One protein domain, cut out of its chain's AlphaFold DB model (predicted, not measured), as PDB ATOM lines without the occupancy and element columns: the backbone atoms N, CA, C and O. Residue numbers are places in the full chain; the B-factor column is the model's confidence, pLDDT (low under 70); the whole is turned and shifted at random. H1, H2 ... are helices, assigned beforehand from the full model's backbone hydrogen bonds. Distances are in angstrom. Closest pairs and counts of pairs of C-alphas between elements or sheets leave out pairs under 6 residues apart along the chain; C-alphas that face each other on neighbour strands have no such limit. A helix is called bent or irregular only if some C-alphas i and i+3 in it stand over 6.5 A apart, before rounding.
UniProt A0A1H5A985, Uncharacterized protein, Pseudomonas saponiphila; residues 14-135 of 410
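What this domain is: This is residues 14 to 135 of the 410 residues of an uncharacterized protein of Pseudomonas saponiphila (UniProt A0A1H5A985). A long helical hairpin, H2 and H3a, has H1 packed along its H3a side; beyond this three-helix body H3 kinks and runs on as the short arm H3b, and there the chain folds back into H4. H3b and H4 make a corner, and residues 122 to 135 of H4 stick out as a free arm with open space between them and the body. The printed part has 122 residues with four named helices, H1, H2, H3 and H4 in that order, and no named strand; the class is all helix. It is loose, with a radius of gyration of the C-alphas of 18.4 A, and elongated, spanning 62 by 37 by 25 A.

Where its parts are: Find C-alpha 18 at (-22.911, -14.722, 0.325); from there H1, residues 18 to 37, runs 27.7 A from first to last C-alpha. Next look at C-alpha 44 at (8.482, -15.071, -11.412), where H2, residues 44 to 70, begins its 38.8 A. H3, residues 77 to 115, was assigned as one helix by its hydrogen bonds but is bent: C-alphas 104 and 107 are 7.1 A apart. Its arms are H3a, residues 77 to 104, 40.1 A long, and H3b, residues 107 to 115, 12.2 A long. H4, residues 117 to 135, runs 26.6 A and ends at C-alpha 135 at (-17.039, 2.685, -23.401).

How they stand to each other: Taken whole, H3 is the hub, touching three other helices. H1 touches H3a, the closest C-alphas being those of Ala 24 and Trp 93, 4.2 A apart; they run the same way at a shallow tilt of 26 degrees. H2 and H3a form a hairpin: they touch, with the C-alphas of Ala 61 and Gly 88 closest at 3.9 A, and run opposite ways at a shallow tilt of 8 degrees. H1 and H2 are near each other, their closest C-alphas 8.4 A apart. The lines of H3a and H3b stand at a steep tilt of 39 degrees. H4 touches H3b with residues 119 to 120 alone, closest at the C-alphas of Leu 113 and Thr 120, 6.0 A; they run opposite ways at a steep tilt of 56 degrees. H4 is apart from H1, H2 and H3a. In H1, H2, H3a, H3b and H4 every O i to N i+4 pair is within hydrogen-bond range.

The domain as a whole: The two C-alphas farthest apart are those of Gly 75 and Ala 115, at 61.8 A. Residues 114 to 119 and 122 to 135 stand free; the body without them spans 57 by 26 by 24 A. The printed part has no cut; the link from H3 to H4 is tight, those from H1 to H2 and from H2 to H3 are short. The mean pLDDT of the printed part is 80.6, and it is under 70 at residues 74, 118 to 120, 123 and 133.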
ATOM      1  N   MET A  14     -30.201 -16.387   2.066       70.38
ATOM      2  CA  MET A  14     -28.785 -16.102   2.273       70.38
ATOM      3  C   MET A  14     -28.520 -14.591   2.385       70.38
ATOM      4  O   MET A  14     -29.129 -13.801   1.663       70.38
ATOM      5  N   PRO A  15     -27.566 -14.168   3.235       77.38
ATOM      6  CA  PRO A  15     -27.132 -12.777   3.289       77.38
ATOM      7  C   PRO A  15     -26.648 -12.289   1.921       77.38
ATOM      8  O   PRO A  15     -26.012 -13.042   1.180       77.38
ATOM      9  N   ALA A  16     -26.871 -11.016   1.596       75.12
ATOM     10  CA  ALA A  16     -26.534 -10.451   0.286       75.12
ATOM     11  C   ALA A  16     -25.030 -10.533  -0.077       75.12
ATOM     12  O   ALA A  16     -24.671 -10.526  -1.253       75.12
ATOM     13  N   TRP A  17     -24.143 -10.676   0.914       78.38
ATOM     14  CA  TRP A  17     -22.699 -10.869   0.721       78.38
ATOM     15  C   TRP A  17     -22.284 -12.322   0.424       78.38
ATOM     16  O   TRP A  17     -21.137 -12.562   0.049       78.38
ATOM     17  N   SER A  18     -23.195 -13.293   0.546       79.50
ATOM     18  CA  SER A  18     -22.911 -14.722   0.325       79.50
ATOM     19  C   SER A  18     -22.442 -15.022  -1.101       79.50
ATOM     20  O   SER A  18     -21.452 -15.725  -1.289       79.50
ATOM     21  N   LEU A  19     -23.095 -14.443  -2.112       78.38
ATOM     22  CA  LEU A  19     -22.735 -14.649  -3.513       78.38
ATOM     23  C   LEU A  19     -21.337 -14.079  -3.836       78.38
ATOM     24  O   LEU A  19     -20.491 -14.857  -4.285       78.38
ATOM     25  N   PRO A  20     -21.023 -12.796  -3.549       79.44
ATOM     26  CA  PRO A  20     -19.663 -12.269  -3.688       79.44
ATOM     27  C   PRO A  20     -18.604 -13.090  -2.942       79.44
ATOM     28  O   PRO A  20     -17.508 -13.284  -3.465       79.44
ATOM     29  N   LEU A  21     -18.928 -13.606  -1.751       83.94
ATOM     30  CA  LEU A  21     -18.016 -14.453  -0.982       83.94
ATOM     31  C   LEU A  21     -17.741 -15.785  -1.690       83.94
ATOM     32  O   LEU A  21     -16.585 -16.173  -1.831       83.94
ATOM     33  N   THR A  22     -18.783 -16.489  -2.142       83.75
ATOM     34  CA  THR A  22     -18.619 -17.772  -2.850       83.75
ATOM     35  C   THR A  22     -17.825 -17.616  -4.143       83.75
ATOM     36  O   THR A  22     -16.968 -18.448  -4.432       83.75
ATOM     37  N   LEU A  23     -18.044 -16.521  -4.879       82.44
ATOM     38  CA  LEU A  23     -17.262 -16.182  -6.067       82.44
ATOM     39  C   LEU A  23     -15.799 -15.911  -5.713       82.44
ATOM     40  O   LEU A  23     -14.911 -16.491  -6.332       82.44
ATOM     41  N   ALA A  24     -15.538 -15.089  -4.692       85.81
ATOM     42  CA  ALA A  24     -14.179 -14.807  -4.237       85.81
ATOM     43  C   ALA A  24     -13.436 -16.091  -3.839       85.81
ATOM     44  O   ALA A  24     -12.320 -16.314  -4.300       85.81
ATOM     45  N   LEU A  25     -14.068 -16.961  -3.044       87.88
ATOM     46  CA  LEU A  25     -13.491 -18.241  -2.624       87.88
ATOM     47  C   LEU A  25     -13.256 -19.190  -3.803       87.88
ATOM     48  O   LEU A  25     -12.200 -19.812  -3.876       87.88
ATOM     49  N   GLY A  26     -14.206 -19.282  -4.737       87.94
ATOM     50  CA  GLY A  26     -14.070 -20.119  -5.929       87.94
ATOM     51  C   GLY A  26     -12.920 -19.669  -6.830       87.94
ATOM     52  O   GLY A  26     -12.121 -20.493  -7.267       87.94
ATOM     53  N   ILE A  27     -12.791 -18.360  -7.058       85.81
ATOM     54  CA  ILE A  27     -11.734 -17.782  -7.899       85.81
ATOM     55  C   ILE A  27     -10.366 -17.874  -7.215       85.81
ATOM     56  O   ILE A  27      -9.387 -18.227  -7.868       85.81
ATOM     57  N   LEU A  28     -10.286 -17.620  -5.905       87.50
ATOM     58  CA  LEU A  28      -9.062 -17.826  -5.124       87.50
ATOM     59  C   LEU A  28      -8.636 -19.296  -5.139       87.50
ATOM     60  O   LEU A  28      -7.466 -19.591  -5.365       87.50
ATOM     61  N   GLY A  29      -9.583 -20.219  -4.956       86.94
ATOM     62  CA  GLY A  29      -9.333 -21.656  -5.053       86.94
ATOM     63  C   GLY A  29      -8.812 -22.054  -6.431       86.94
ATOM     64  O   GLY A  29      -7.809 -22.756  -6.521       86.94
ATOM     65  N   ALA A  30      -9.426 -21.544  -7.503       86.81
ATOM     66  CA  ALA A  30      -8.956 -21.758  -8.870       86.81
ATOM     67  C   ALA A  30      -7.558 -21.161  -9.113       86.81
ATOM     68  O   ALA A  30      -6.755 -21.767  -9.817       86.81
ATOM     69  N   PHE A  31      -7.242 -20.013  -8.510       86.19
ATOM     70  CA  PHE A  31      -5.925 -19.380  -8.587       86.19
ATOM     71  C   PHE A  31      -4.836 -20.192  -7.893       86.19
ATOM     72  O   PHE A  31      -3.804 -20.462  -8.504       86.19
ATOM     73  N   PHE A  32      -5.066 -20.639  -6.659       87.25
ATOM     74  CA  PHE A  32      -4.108 -21.498  -5.962       87.25
ATOM     75  C   PHE A  32      -3.968 -22.864  -6.632       87.25
ATOM     76  O   PHE A  32      -2.853 -23.360  -6.764       87.25
ATOM     77  N   PHE A  33      -5.071 -23.433  -7.121       88.56
ATOM     78  CA  PHE A  33      -5.026 -24.652  -7.921       88.56
ATOM     79  C   PHE A  33      -4.167 -24.452  -9.172       88.56
ATOM     80  O   PHE A  33      -3.259 -25.235  -9.404       88.56
ATOM     81  N   ALA A  34      -4.369 -23.361  -9.917       84.62
ATOM     82  CA  ALA A  34      -3.557 -23.045 -11.087       84.62
ATOM     83  C   ALA A  34      -2.066 -22.867 -10.745       84.62
ATOM     84  O   ALA A  34      -1.209 -23.298 -11.512       84.62
ATOM     85  N   GLN A  35      -1.733 -22.271  -9.594       83.75
ATOM     86  CA  GLN A  35      -0.339 -22.139  -9.148       83.75
ATOM     87  C   GLN A  35       0.339 -23.483  -8.853       83.75
ATOM     88  O   GLN A  35       1.556 -23.603  -9.043       83.75
ATOM     89  N   ASP A  36      -0.424 -24.465  -8.379       84.94
ATOM     90  CA  ASP A  36       0.085 -25.786  -8.013       84.94
ATOM     91  C   ASP A  36       0.084 -26.760  -9.203       84.94
ATOM     92  O   ASP A  36       1.036 -27.513  -9.393       84.94
ATOM     93  N   SER A  37      -0.945 -26.697 -10.056       83.00
ATOM     94  CA  SER A  37      -1.208 -27.695 -11.095       83.00
ATOM     95  C   SER A  37      -0.625 -27.376 -12.476       83.00
ATOM     96  O   SER A  37      -0.517 -28.287 -13.297       83.00
ATOM     97  N   LEU A  38      -0.304 -26.112 -12.794       82.56
ATOM     98  CA  LEU A  38       0.296 -25.785 -14.096       82.56
ATOM     99  C   LEU A  38       1.767 -26.223 -14.150       82.56
ATOM    100  O   LEU A  38       2.589 -25.784 -13.343       82.56
ATOM    101  N   ALA A  39       2.088 -27.044 -15.156       73.56
ATOM    102  CA  ALA A  39       3.448 -27.504 -15.443       73.56
ATOM    103  C   ALA A  39       4.364 -26.351 -15.891       73.56
ATOM    104  O   ALA A  39       5.477 -26.218 -15.386       73.56
ATOM    105  N   ASP A  40       3.856 -25.475 -16.763       77.69
ATOM    106  CA  ASP A  40       4.576 -24.299 -17.251       77.69
ATOM    107  C   ASP A  40       4.137 -23.055 -16.481       77.69
ATOM    108  O   ASP A  40       3.070 -22.481 -16.717       77.69
ATOM    109  N   LYS A  41       4.969 -22.638 -15.526       77.25
ATOM    110  CA  LYS A  41       4.694 -21.459 -14.702       77.25
ATOM    111  C   LYS A  41       5.164 -20.185 -15.411       77.25
ATOM    112  O   LYS A  41       6.237 -20.182 -16.020       77.25
ATOM    113  N   PRO A  42       4.401 -19.081 -15.314       80.12
ATOM    114  CA  PRO A  42       4.815 -17.807 -15.881       80.12
ATOM    115  C   PRO A  42       6.037 -17.244 -15.148       80.12
ATOM    116  O   PRO A  42       6.386 -17.668 -14.042       80.12
ATOM    117  N   HIS A  43       6.683 -16.254 -15.771       83.19
ATOM    118  CA  HIS A  43       7.870 -15.602 -15.221       83.19
ATOM    119  C   HIS A  43       7.650 -15.168 -13.752       83.19
ATOM    120  O   HIS A  43       6.583 -14.626 -13.440       83.19
ATOM    121  N   PRO A  44       8.643 -15.319 -12.850       79.81
ATOM    122  CA  PRO A  44       8.482 -15.071 -11.412       79.81
ATOM    123  C   PRO A  44       7.896 -13.701 -11.049       79.81
ATOM    124  O   PRO A  44       7.147 -13.588 -10.085       79.81
ATOM    125  N   LEU A  45       8.186 -12.665 -11.843       77.31
ATOM    126  CA  LEU A  45       7.619 -11.321 -11.657       77.31
ATOM    127  C   LEU A  45       6.096 -11.276 -11.858       77.31
ATOM    128  O   LEU A  45       5.408 -10.574 -11.124       77.31
ATOM    129  N   VAL A  46       5.561 -12.031 -12.821       79.69
ATOM    130  CA  VAL A  46       4.113 -12.113 -13.082       79.69
ATOM    131  C   VAL A  46       3.434 -12.922 -11.980       79.69
ATOM    132  O   VAL A  46       2.388 -12.523 -11.467       79.69
ATOM    133  N   THR A  47       4.068 -14.011 -11.550       82.56
ATOM    134  CA  THR A  47       3.612 -14.832 -10.421       82.56
ATOM    135  C   THR A  47       3.553 -14.024  -9.122       82.56
ATOM    136  O   THR A  47       2.527 -14.013  -8.447       82.56
ATOM    137  N   ALA A  48       4.613 -13.279  -8.794       81.94
ATOM    138  CA  ALA A  48       4.644 -12.420  -7.613       81.94
ATOM    139  C   ALA A  48       3.665 -11.240  -7.734       81.94
ATOM    140  O   ALA A  48       2.948 -10.939  -6.787       81.94
ATOM    141  N   GLY A  49       3.585 -10.599  -8.906       81.81
ATOM    142  CA  GLY A  49       2.689  -9.466  -9.143       81.81
ATOM    143  C   GLY A  49       1.209  -9.828  -9.015       81.81
ATOM    144  O   GLY A  49       0.456  -9.110  -8.359       81.81
ATOM    145  N   THR A  50       0.792 -10.965  -9.579       86.12
ATOM    146  CA  THR A  50      -0.589 -11.466  -9.451       86.12
ATOM    147  C   THR A  50      -0.914 -11.864  -8.011       86.12
ATOM    148  O   THR A  50      -1.983 -11.516  -7.514       86.12
ATOM    149  N   LEU A  51       0.029 -12.487  -7.297       87.00
ATOM    150  CA  LEU A  51      -0.126 -12.810  -5.878       87.00
ATOM    151  C   LEU A  51      -0.251 -11.548  -5.004       87.00
ATOM    152  O   LEU A  51      -1.153 -11.464  -4.170       87.00
ATOM    153  N   TYR A  52       0.598 -10.537  -5.212       88.62
ATOM    154  CA  TYR A  52       0.517  -9.270  -4.480       88.62
ATOM    155  C   TYR A  52      -0.758  -8.490  -4.796       88.62
ATOM    156  O   TYR A  52      -1.317  -7.868  -3.896       88.62
ATOM    157  N   ALA A  53      -1.257  -8.548  -6.033       86.19
ATOM    158  CA  ALA A  53      -2.534  -7.939  -6.398       86.19
ATOM    159  C   ALA A  53      -3.708  -8.594  -5.651       86.19
ATOM    160  O   ALA A  53      -4.577  -7.895  -5.129       86.19
ATOM    161  N   VAL A  54      -3.703  -9.926  -5.535       87.12
ATOM    162  CA  VAL A  54      -4.704 -10.670  -4.759       87.12
ATOM    163  C   VAL A  54      -4.626 -10.305  -3.274       87.12
ATOM    164  O   VAL A  54      -5.637  -9.912  -2.689       87.12
ATOM    165  N   ILE A  55      -3.432 -10.337  -2.671       89.25
ATOM    166  CA  ILE A  55      -3.229  -9.966  -1.258       89.25
ATOM    167  C   ILE A  55      -3.640  -8.508  -1.008       89.25
ATOM    168  O   ILE A  55      -4.370  -8.218  -0.060       89.25
ATOM    169  N   GLY A  56      -3.234  -7.588  -1.885       87.38
ATOM    170  CA  GLY A  56      -3.601  -6.176  -1.812       87.38
ATOM    171  C   GLY A  56      -5.110  -5.954  -1.909       87.38
ATOM    172  O   GLY A  56      -5.652  -5.121  -1.182       87.38
ATOM    173  N   SER A  57      -5.811  -6.737  -2.736       88.50
ATOM    174  CA  SER A  57      -7.270  -6.659  -2.847       88.50
ATOM    175  C   SER A  57      -7.990  -7.079  -1.563       88.50
ATOM    176  O   SER A  57      -8.966  -6.434  -1.180       88.50
ATOM    177  N   LEU A  58      -7.474  -8.088  -0.849       88.56
ATOM    178  CA  LEU A  58      -8.006  -8.523   0.447       88.56
ATOM    179  C   LEU A  58      -7.807  -7.455   1.530       88.56
ATOM    180  O   LEU A  58      -8.725  -7.179   2.304       88.56
ATOM    181  N   ILE A  59      -6.635  -6.813   1.550       90.81
ATOM    182  CA  ILE A  59      -6.338  -5.711   2.477       90.81
ATOM    183  C   ILE A  59      -7.265  -4.521   2.204       90.81
ATOM    184  O   ILE A  59      -7.881  -3.989   3.128       90.81
ATOM    185  N   LEU A  60      -7.417  -4.124   0.938       84.94
ATOM    186  CA  LEU A  60      -8.312  -3.030   0.550       84.94
ATOM    187  C   LEU A  60      -9.773  -3.348   0.876       84.94
ATOM    188  O   LEU A  60     -10.482  -2.481   1.383       84.94
ATOM    189  N   ALA A  61     -10.214  -4.590   0.680       86.12
ATOM    190  CA  ALA A  61     -11.550  -5.013   1.078       86.12
ATOM    191  C   ALA A  61     -11.770  -4.895   2.592       86.12
ATOM    192  O   ALA A  61     -12.785  -4.340   3.015       86.12
ATOM    193  N   ALA A  62     -10.805  -5.316   3.414       86.00
ATOM    194  CA  ALA A  62     -10.882  -5.131   4.862       86.00
ATOM    195  C   ALA A  62     -10.986  -3.641   5.237       86.00
ATOM    196  O   ALA A  62     -11.849  -3.266   6.031       86.00
ATOM    197  N   ILE A  63     -10.181  -2.775   4.608       88.75
ATOM    198  CA  ILE A  63     -10.242  -1.318   4.817       88.75
ATOM    199  C   ILE A  63     -11.626  -0.766   4.454       88.75
ATOM    200  O   ILE A  63     -12.176   0.026   5.217       88.75
ATOM    201  N   THR A  64     -12.228  -1.202   3.341       83.12
ATOM    202  CA  THR A  64     -13.573  -0.742   2.952       83.12
ATOM    203  C   THR A  64     -14.653  -1.147   3.957       83.12
ATOM    204  O   THR A  64     -15.560  -0.360   4.230       83.12
ATOM    205  N   VAL A  65     -14.529  -2.327   4.575       85.00
ATOM    206  CA  VAL A  65     -15.425  -2.761   5.657       85.00
ATOM    207  C   VAL A  65     -15.221  -1.887   6.897       85.00
ATOM    208  O   VAL A  65     -16.194  -1.348   7.423       85.00
ATOM    209  N   PHE A  66     -13.979  -1.643   7.324       85.81
ATOM    210  CA  PHE A  66     -13.706  -0.751   8.459       85.81
ATOM    211  C   PHE A  66     -14.219   0.674   8.226       85.81
ATOM    212  O   PHE A  66     -14.857   1.247   9.106       85.81
ATOM    213  N   GLN A  67     -14.019   1.228   7.030       83.81
ATOM    214  CA  GLN A  67     -14.546   2.544   6.668       83.81
ATOM    215  C   GLN A  67     -16.076   2.587   6.715       83.81
ATOM    216  O   GLN A  67     -16.641   3.580   7.177       83.81
ATOM    217  N   SER A  68     -16.750   1.514   6.291       81.94
ATOM    218  CA  SER A  68     -18.212   1.418   6.354       81.94
ATOM    219  C   SER A  68     -18.750   1.358   7.789       81.94
ATOM    220  O   SER A  68     -19.804   1.925   8.064       81.94
ATOM    221  N   ILE A  69     -17.999   0.743   8.711       81.62
ATOM    222  CA  ILE A  69     -18.333   0.665  10.140       81.62
ATOM    223  C   ILE A  69     -18.114   2.019  10.822       81.62
ATOM    224  O   ILE A  69     -18.987   2.484  11.549       81.62
ATOM    225  N   ILE A  70     -16.978   2.675  10.562       84.38
ATOM    226  CA  ILE A  70     -16.648   3.991  11.141       84.38
ATOM    227  C   ILE A  70     -17.641   5.062  10.671       84.38
ATOM    228  O   ILE A  70     -18.013   5.945  11.436       84.38
ATOM    229  N   SER A  71     -18.097   4.967   9.421       81.06
ATOM    230  CA  SER A  71     -19.036   5.924   8.826       81.06
ATOM    231  C   SER A  71     -20.509   5.586   9.104       81.06
ATOM    232  O   SER A  71     -21.400   6.256   8.576       81.06
ATOM    233  N   ALA A  72     -20.789   4.538   9.886       80.94
ATOM    234  CA  ALA A  72     -22.149   4.079  10.140       80.94
ATOM    235  C   ALA A  72     -22.901   5.038  11.075       80.94
ATOM    236  O   ALA A  72     -22.426   5.406  12.150       80.94
ATOM    237  N   LYS A  73     -24.125   5.412  10.687       79.12
ATOM    238  CA  LYS A  73     -25.021   6.203  11.544       79.12
ATOM    239  C   LYS A  73     -25.561   5.341  12.703       79.12
ATOM    240  O   LYS A  73     -25.774   4.138  12.510       79.12
ATOM    241  N   PRO A  74     -25.844   5.929  13.883       67.81
ATOM    242  CA  PRO A  74     -26.419   5.200  15.014       67.81
ATOM    243  C   PRO A  74     -27.709   4.472  14.607       67.81
ATOM    244  O   PRO A  74     -28.585   5.066  13.984       67.81
ATOM    245  N   GLY A  75     -27.812   3.179  14.924       72.31
ATOM    246  CA  GLY A  75     -28.969   2.339  14.578       72.31
ATOM    247  C   GLY A  75     -28.924   1.661  13.198       72.31
ATOM    248  O   GLY A  75     -29.736   0.776  12.951       72.31
ATOM    249  N   LEU A  76     -27.960   1.994  12.325       77.00
ATOM    250  CA  LEU A  76     -27.834   1.421  10.967       77.00
ATOM    251  C   LEU A  76     -26.574   0.566  10.752       77.00
ATOM    252  O   LEU A  76     -26.271   0.178   9.624       77.00
ATOM    253  N   LEU A  77     -25.867   0.211  11.829       76.06
ATOM    254  CA  LEU A  77     -24.597  -0.525  11.784       76.06
ATOM    255  C   LEU A  77     -24.668  -1.809  10.942       76.06
ATOM    256  O   LEU A  77     -23.771  -2.066  10.143       76.06
ATOM    257  N   LYS A  78     -25.748  -2.590  11.077       75.56
ATOM    258  CA  LYS A  78     -25.928  -3.848  10.337       75.56
ATOM    259  C   LYS A  78     -25.957  -3.626   8.820       75.56
ATOM    260  O   LYS A  78     -25.266  -4.327   8.092       75.56
ATOM    261  N   SER A  79     -26.714  -2.631   8.359       75.94
ATOM    262  CA  SER A  79     -26.848  -2.323   6.930       75.94
ATOM    263  C   SER A  79     -25.559  -1.731   6.355       75.94
ATOM    264  O   SER A  79     -25.122  -2.156   5.290       75.94
ATOM    265  N   SER A  80     -24.902  -0.817   7.077       79.25
ATOM    266  CA  SER A  80     -23.624  -0.243   6.632       79.25
ATOM    267  C   SER A  80     -22.518  -1.296   6.545       79.25
ATOM    268  O   SER A  80     -21.725  -1.282   5.607       79.25
ATOM    269  N   MET A  81     -22.500  -2.242   7.487       80.62
ATOM    270  CA  MET A  81     -21.568  -3.363   7.479       80.62
ATOM    271  C   MET A  81     -21.825  -4.304   6.290       80.62
ATOM    272  O   MET A  81     -20.878  -4.672   5.598       80.62
ATOM    273  N   GLU A  82     -23.083  -4.663   6.013       81.12
ATOM    274  CA  GLU A  82     -23.451  -5.485   4.848       81.12
ATOM    275  C   GLU A  82     -23.031  -4.824   3.523       81.12
ATOM    276  O   GLU A  82     -22.430  -5.486   2.673       81.12
ATOM    277  N   ASP A  83     -23.241  -3.514   3.372       80.12
ATOM    278  CA  ASP A  83     -22.798  -2.753   2.197       80.12
ATOM    279  C   ASP A  83     -21.272  -2.739   2.042       80.12
ATOM    280  O   ASP A  83     -20.750  -2.895   0.932       80.12
ATOM    281  N   GLY A  84     -20.544  -2.571   3.152       82.06
ATOM    282  CA  GLY A  84     -19.086  -2.653   3.182       82.06
ATOM    283  C   GLY A  84     -18.579  -4.018   2.725       82.06
ATOM    284  O   GLY A  84     -17.698  -4.092   1.865       82.06
ATOM    285  N   PHE A  85     -19.185  -5.099   3.227       82.38
ATOM    286  CA  PHE A  85     -18.852  -6.466   2.821       82.38
ATOM    287  C   PHE A  85     -19.103  -6.705   1.335       82.38
ATOM    288  O   PHE A  85     -18.242  -7.259   0.654       82.38
ATOM    289  N   ILE A  86     -20.242  -6.260   0.803       83.31
ATOM    290  CA  ILE A  86     -20.567  -6.432  -0.619       83.31
ATOM    291  C   ILE A  86     -19.558  -5.686  -1.499       83.31
ATOM    292  O   ILE A  86     -19.071  -6.244  -2.482       83.31
ATOM    293  N   ARG A  87     -19.216  -4.437  -1.160       80.75
ATOM    294  CA  ARG A  87     -18.241  -3.642  -1.928       80.75
ATOM    295  C   ARG A  87     -16.845  -4.255  -1.875       80.75
ATOM    296  O   ARG A  87     -16.228  -4.424  -2.925       80.75
ATOM    297  N   GLY A  88     -16.384  -4.626  -0.681       82.38
ATOM    298  CA  GLY A  88     -15.076  -5.244  -0.484       82.38
ATOM    299  C   GLY A  88     -14.955  -6.582  -1.212       82.38
ATOM    300  O   GLY A  88     -14.017  -6.785  -1.979       82.38
ATOM    301  N   LEU A  89     -15.933  -7.478  -1.057       86.56
ATOM    302  CA  LEU A  89     -15.916  -8.787  -1.718       86.56
ATOM    303  C   LEU A  89     -16.035  -8.675  -3.241       86.56
ATOM    304  O   LEU A  89     -15.382  -9.435  -3.952       86.56
ATOM    305  N   ASN A  90     -16.810  -7.708  -3.750       83.75
ATOM    306  CA  ASN A  90     -16.883  -7.449  -5.187       83.75
ATOM    307  C   ASN A  90     -15.551  -6.994  -5.780       83.75
ATOM    308  O   ASN A  90     -15.193  -7.393  -6.888       83.75
ATOM    309  N   PHE A  91     -14.801  -6.189  -5.029       84.88
ATOM    310  CA  PHE A  91     -13.450  -5.813  -5.416       84.88
ATOM    311  C   PHE A  91     -12.521  -7.036  -5.438       84.88
ATOM    312  O   PHE A  91     -11.849  -7.272  -6.440       84.88
ATOM    313  N   VAL A  92     -12.559  -7.873  -4.394       87.12
ATOM    314  CA  VAL A  92     -11.703  -9.068  -4.271       87.12
ATOM    315  C   VAL A  92     -11.920 -10.057  -5.407       87.12
ATOM    316  O   VAL A  92     -10.944 -10.456  -6.044       87.12
ATOM    317  N   TRP A  93     -13.161 -10.471  -5.690       84.56
ATOM    318  CA  TRP A  93     -13.380 -11.483  -6.730       84.56
ATOM    319  C   TRP A  93     -13.061 -10.934  -8.125       84.56
ATOM    320  O   TRP A  93     -12.510 -11.662  -8.948       84.56
ATOM    321  N   SER A  94     -13.320  -9.647  -8.379       85.62
ATOM    322  CA  SER A  94     -12.981  -8.994  -9.648       85.62
ATOM    323  C   SER A  94     -11.467  -8.930  -9.862       85.62
ATOM    324  O   SER A  94     -10.956  -9.430 -10.867       85.62
ATOM    325  N   THR A  95     -10.716  -8.408  -8.886       85.31
ATOM    326  CA  THR A  95      -9.252  -8.329  -8.970       85.31
ATOM    327  C   THR A  95      -8.616  -9.716  -9.044       85.31
ATOM    328  O   THR A  95      -7.710  -9.925  -9.850       85.31
ATOM    329  N   SER A  96      -9.127 -10.684  -8.278       85.62
ATOM    330  CA  SER A  96      -8.640 -12.069  -8.318       85.62
ATOM    331  C   SER A  96      -8.940 -12.752  -9.656       85.62
ATOM    332  O   SER A  96      -8.118 -13.523 -10.138       85.62
ATOM    333  N   SER A  97     -10.066 -12.430 -10.306       84.00
ATOM    334  CA  SER A  97     -10.395 -12.949 -11.644       84.00
ATOM    335  C   SER A  97      -9.417 -12.434 -12.690       84.00
ATOM    336  O   SER A  97      -8.905 -13.206 -13.497       84.00
ATOM    337  N   VAL A  98      -9.117 -11.134 -12.657       85.75
ATOM    338  CA  VAL A  98      -8.137 -10.529 -13.566       85.75
ATOM    339  C   VAL A  98      -6.749 -11.121 -13.319       85.75
ATOM    340  O   VAL A  98      -6.074 -11.503 -14.272       85.75
ATOM    341  N   ALA A  99      -6.342 -11.267 -12.055       86.25
ATOM    342  CA  ALA A  99      -5.066 -11.877 -11.695       86.25
ATOM    343  C   ALA A  99      -4.961 -13.337 -12.173       86.25
ATOM    344  O   ALA A  99      -3.923 -13.726 -12.705       86.25
ATOM    345  N   LEU A 100      -6.038 -14.119 -12.052       85.12
ATOM    346  CA  LEU A 100      -6.118 -15.491 -12.558       85.12
ATOM    347  C   LEU A 100      -5.973 -15.554 -14.079       85.12
ATOM    348  O   LEU A 100      -5.177 -16.343 -14.581       85.12
ATOM    349  N   VAL A 101      -6.701 -14.708 -14.809       85.69
ATOM    350  CA  VAL A 101      -6.607 -14.645 -16.275       85.69
ATOM    351  C   VAL A 101      -5.190 -14.272 -16.702       85.69
ATOM    352  O   VAL A 101      -4.624 -14.926 -17.573       85.69
ATOM    353  N   VAL A 102      -4.581 -13.268 -16.066       84.94
ATOM    354  CA  VAL A 102      -3.196 -12.870 -16.354       84.94
ATOM    355  C   VAL A 102      -2.223 -14.013 -16.060       84.94
ATOM    356  O   VAL A 102      -1.336 -14.272 -16.868       84.94
ATOM    357  N   PHE A 103      -2.397 -14.723 -14.943       85.06
ATOM    358  CA  PHE A 103      -1.528 -15.833 -14.556       85.06
ATOM    359  C   PHE A 103      -1.599 -17.006 -15.545       85.06
ATOM    360  O   PHE A 103      -0.562 -17.478 -16.006       85.06
ATOM    361  N   VAL A 104      -2.807 -17.439 -15.918       85.75
ATOM    362  CA  VAL A 104      -3.016 -18.573 -16.838       85.75
ATOM    363  C   VAL A 104      -2.619 -18.212 -18.272       85.75
ATOM    364  O   VAL A 104      -2.028 -19.028 -18.978       85.75
ATOM    365  N   CYS A 105      -2.904 -16.985 -18.715       82.94
ATOM    366  CA  CYS A 105      -2.660 -16.574 -20.097       82.94
ATOM    367  C   CYS A 105      -1.233 -16.073 -20.357       82.94
ATOM    368  O   CYS A 105      -0.858 -15.928 -21.517       82.94
ATOM    369  N   ALA A 106      -0.415 -15.814 -19.334       80.88
ATOM    370  CA  ALA A 106       0.912 -15.220 -19.519       80.88
ATOM    371  C   ALA A 106       1.848 -16.065 -20.404       80.88
ATOM    372  O   ALA A 106       2.504 -15.516 -21.287       80.88
ATOM    373  N   VAL A 107       1.891 -17.385 -20.210       80.38
ATOM    374  CA  VAL A 107       2.725 -18.302 -21.013       80.38
ATOM    375  C   VAL A 107       2.248 -18.410 -22.469       80.38
ATOM    376  O   VAL A 107       3.061 -18.161 -23.363       80.38
ATOM    377  N   PRO A 108       0.963 -18.710 -22.763       77.94
ATOM    378  CA  PRO A 108       0.506 -18.798 -24.148       77.94
ATOM    379  C   PRO A 108       0.612 -17.453 -24.874       77.94
ATOM    380  O   PRO A 108       1.033 -17.423 -26.029       77.94
ATOM    381  N   VAL A 109       0.335 -16.331 -24.199       77.75
ATOM    382  CA  VAL A 109       0.498 -14.992 -24.788       77.75
ATOM    383  C   VAL A 109       1.965 -14.694 -25.093       77.75
ATOM    384  O   VAL A 109       2.261 -14.201 -26.178       77.75
ATOM    385  N   TYR A 110       2.889 -15.029 -24.189       75.69
ATOM    386  CA  TYR A 110       4.322 -14.874 -24.443       75.69
ATOM    387  C   TYR A 110       4.782 -15.720 -25.637       75.69
ATOM    388  O   TYR A 110       5.465 -15.208 -26.520       75.69
ATOM    389  N   SER A 111       4.336 -16.977 -25.722       75.44
ATOM    390  CA  SER A 111       4.666 -17.851 -26.852       75.44
ATOM    391  C   SER A 111       4.120 -17.320 -28.187       75.44
ATOM    392  O   SER A 111       4.837 -17.320 -29.187       75.44
ATOM    393  N   ALA A 112       2.896 -16.777 -28.192       72.69
ATOM    394  CA  ALA A 112       2.281 -16.169 -29.369       72.69
ATOM    395  C   ALA A 112       3.004 -14.880 -29.800       72.69
ATOM    396  O   ALA A 112       3.237 -14.682 -30.989       72.69
ATOM    397  N   LEU A 113       3.426 -14.048 -28.838       72.19
ATOM    398  CA  LEU A 113       4.248 -12.849 -29.066       72.19
ATOM    399  C   LEU A 113       5.587 -13.185 -29.724       72.19
ATOM    400  O   LEU A 113       6.017 -12.474 -30.628       72.19
ATOM    401  N   THR A 114       6.241 -14.259 -29.277       75.38
ATOM    402  CA  THR A 114       7.527 -14.683 -29.842       75.38
ATOM    403  C   THR A 114       7.395 -15.388 -31.190       75.38
ATOM    404  O   THR A 114       8.343 -15.358 -31.970       75.38
ATOM    405  N   ALA A 115       6.248 -16.015 -31.469       73.44
ATOM    406  CA  ALA A 115       6.013 -16.748 -32.710       73.44
ATOM    407  C   ALA A 115       5.617 -15.823 -33.867       73.44
ATOM    408  O   ALA A 115       6.129 -15.986 -34.973       73.44
ATOM    409  N   ASP A 116       4.726 -14.855 -33.627       70.81
ATOM    410  CA  ASP A 116       4.292 -13.911 -34.654       70.81
ATOM    411  C   ASP A 116       3.641 -12.662 -34.028       70.81
ATOM    412  O   ASP A 116       2.514 -12.675 -33.520       70.81
ATOM    413  N   ILE A 117       4.361 -11.540 -34.093       71.31
ATOM    414  CA  ILE A 117       3.943 -10.251 -33.521       71.31
ATOM    415  C   ILE A 117       2.607  -9.772 -34.121       71.31
ATOM    416  O   ILE A 117       1.828  -9.099 -33.439       71.31
ATOM    417  N   SER A 118       2.288 -10.153 -35.361       67.31
ATOM    418  CA  SER A 118       1.093  -9.680 -36.070       67.31
ATOM    419  C   SER A 118      -0.232 -10.157 -35.441       67.31
ATOM    420  O   SER A 118      -1.188  -9.377 -35.342       67.31
ATOM    421  N   TYR A 119      -0.286 -11.385 -34.912       66.25
ATOM    422  CA  TYR A 119      -1.469 -11.919 -34.214       66.25
ATOM    423  C   TYR A 119      -1.719 -11.237 -32.866       66.25
ATOM    424  O   TYR A 119      -2.856 -11.034 -32.441       66.25
ATOM    425  N   THR A 120      -0.652 -10.832 -32.189       64.31
ATOM    426  CA  THR A 120      -0.765 -10.150 -30.895       64.31
ATOM    427  C   THR A 120      -1.183  -8.698 -31.063       64.31
ATOM    428  O   THR A 120      -2.030  -8.211 -30.315       64.31
ATOM    429  N   LEU A 121      -0.692  -8.035 -32.114       70.06
ATOM    430  CA  LEU A 121      -1.117  -6.690 -32.483       70.06
ATOM    431  C   LEU A 121      -2.610  -6.658 -32.844       70.06
ATOM    432  O   LEU A 121      -3.336  -5.786 -32.372       70.06
ATOM    433  N   THR A 122      -3.095  -7.630 -33.620       72.19
ATOM    434  CA  THR A 122      -4.523  -7.732 -33.973       72.19
ATOM    435  C   THR A 122      -5.402  -8.040 -32.762       72.19
ATOM    436  O   THR A 122      -6.466  -7.435 -32.625       72.19
ATOM    437  N   GLY A 123      -4.947  -8.884 -31.830       69.31
ATOM    438  CA  GLY A 123      -5.629  -9.118 -30.554       69.31
ATOM    439  C   GLY A 123      -5.718  -7.866 -29.672       69.31
ATOM    440  O   GLY A 123      -6.785  -7.563 -29.139       69.31
ATOM    441  N   VAL A 124      -4.633  -7.091 -29.566       75.25
ATOM    442  CA  VAL A 124      -4.614  -5.814 -28.828       75.25
ATOM    443  C   VAL A 124      -5.540  -4.787 -29.479       75.25
ATOM    444  O   VAL A 124      -6.291  -4.109 -28.777       75.25
ATOM    445  N   VAL A 125      -5.543  -4.697 -30.812       75.31
ATOM    446  CA  VAL A 125      -6.462  -3.823 -31.554       75.31
ATOM    447  C   VAL A 125      -7.914  -4.254 -31.341       75.31
ATOM    448  O   VAL A 125      -8.753  -3.403 -31.062       75.31
ATOM    449  N   ALA A 126      -8.222  -5.552 -31.382       75.06
ATOM    450  CA  ALA A 126      -9.567  -6.060 -31.115       75.06
ATOM    451  C   ALA A 126     -10.020  -5.771 -29.672       75.06
ATOM    452  O   ALA A 126     -11.148  -5.332 -29.461       75.06
ATOM    453  N   ALA A 127      -9.136  -5.940 -28.684       75.69
ATOM    454  CA  ALA A 127      -9.417  -5.603 -27.290       75.69
ATOM    455  C   ALA A 127      -9.625  -4.092 -27.089       75.69
ATOM    456  O   ALA A 127     -10.532  -3.692 -26.361       75.69
ATOM    457  N   MET A 128      -8.845  -3.248 -27.774       76.94
ATOM    458  CA  MET A 128      -9.046  -1.796 -27.799       76.94
ATOM    459  C   MET A 128     -10.378  -1.420 -28.446       76.94
ATOM    460  O   MET A 128     -11.112  -0.619 -27.880       76.94
ATOM    461  N   VAL A 129     -10.733  -2.019 -29.585       76.69
ATOM    462  CA  VAL A 129     -12.020  -1.778 -30.256       76.69
ATOM    463  C   VAL A 129     -13.181  -2.224 -29.374       76.69
ATOM    464  O   VAL A 129     -14.150  -1.485 -29.255       76.69
ATOM    465  N   LEU A 130     -13.079  -3.369 -28.696       75.19
ATOM    466  CA  LEU A 130     -14.089  -3.828 -27.741       75.19
ATOM    467  C   LEU A 130     -14.159  -2.936 -26.499       75.19
ATOM    468  O   LEU A 130     -15.252  -2.670 -26.016       75.19
ATOM    469  N   GLY A 131     -13.028  -2.434 -26.002       74.00
ATOM    470  CA  GLY A 131     -12.983  -1.494 -24.881       74.00
ATOM    471  C   GLY A 131     -13.592  -0.137 -25.233       74.00
ATOM    472  O   GLY A 131     -14.364   0.414 -24.453       74.00
ATOM    473  N   VAL A 132     -13.306   0.373 -26.432       75.56
ATOM    474  CA  VAL A 132     -13.886   1.605 -26.979       75.56
ATOM    475  C   VAL A 132     -15.375   1.415 -27.264       75.56
ATOM    476  O   VAL A 132     -16.181   2.243 -26.849       75.56
ATOM    477  N   ALA A 133     -15.763   0.302 -27.887       67.69
ATOM    478  CA  ALA A 133     -17.161  -0.051 -28.112       67.69
ATOM    479  C   ALA A 133     -17.912  -0.179 -26.787       67.69
ATOM    480  O   ALA A 133     -18.975   0.410 -26.663       67.69
ATOM    481  N   TYR A 134     -17.332  -0.839 -25.779       72.44
ATOM    482  CA  TYR A 134     -17.897  -0.928 -24.433       72.44
ATOM    483  C   TYR A 134     -17.993   0.443 -23.758       72.44
ATOM    484  O   TYR A 134     -18.977   0.716 -23.086       72.44
ATOM    485  N   TYR A 135     -17.009   1.325 -23.941       73.00
ATOM    486  CA  TYR A 135     -17.039   2.685 -23.401       73.00
ATOM    487  C   TYR A 135     -18.142   3.540 -24.045       73.00
ATOM    488  O   TYR A 135     -18.848   4.251 -23.333       73.00
TER     489      TYR A 135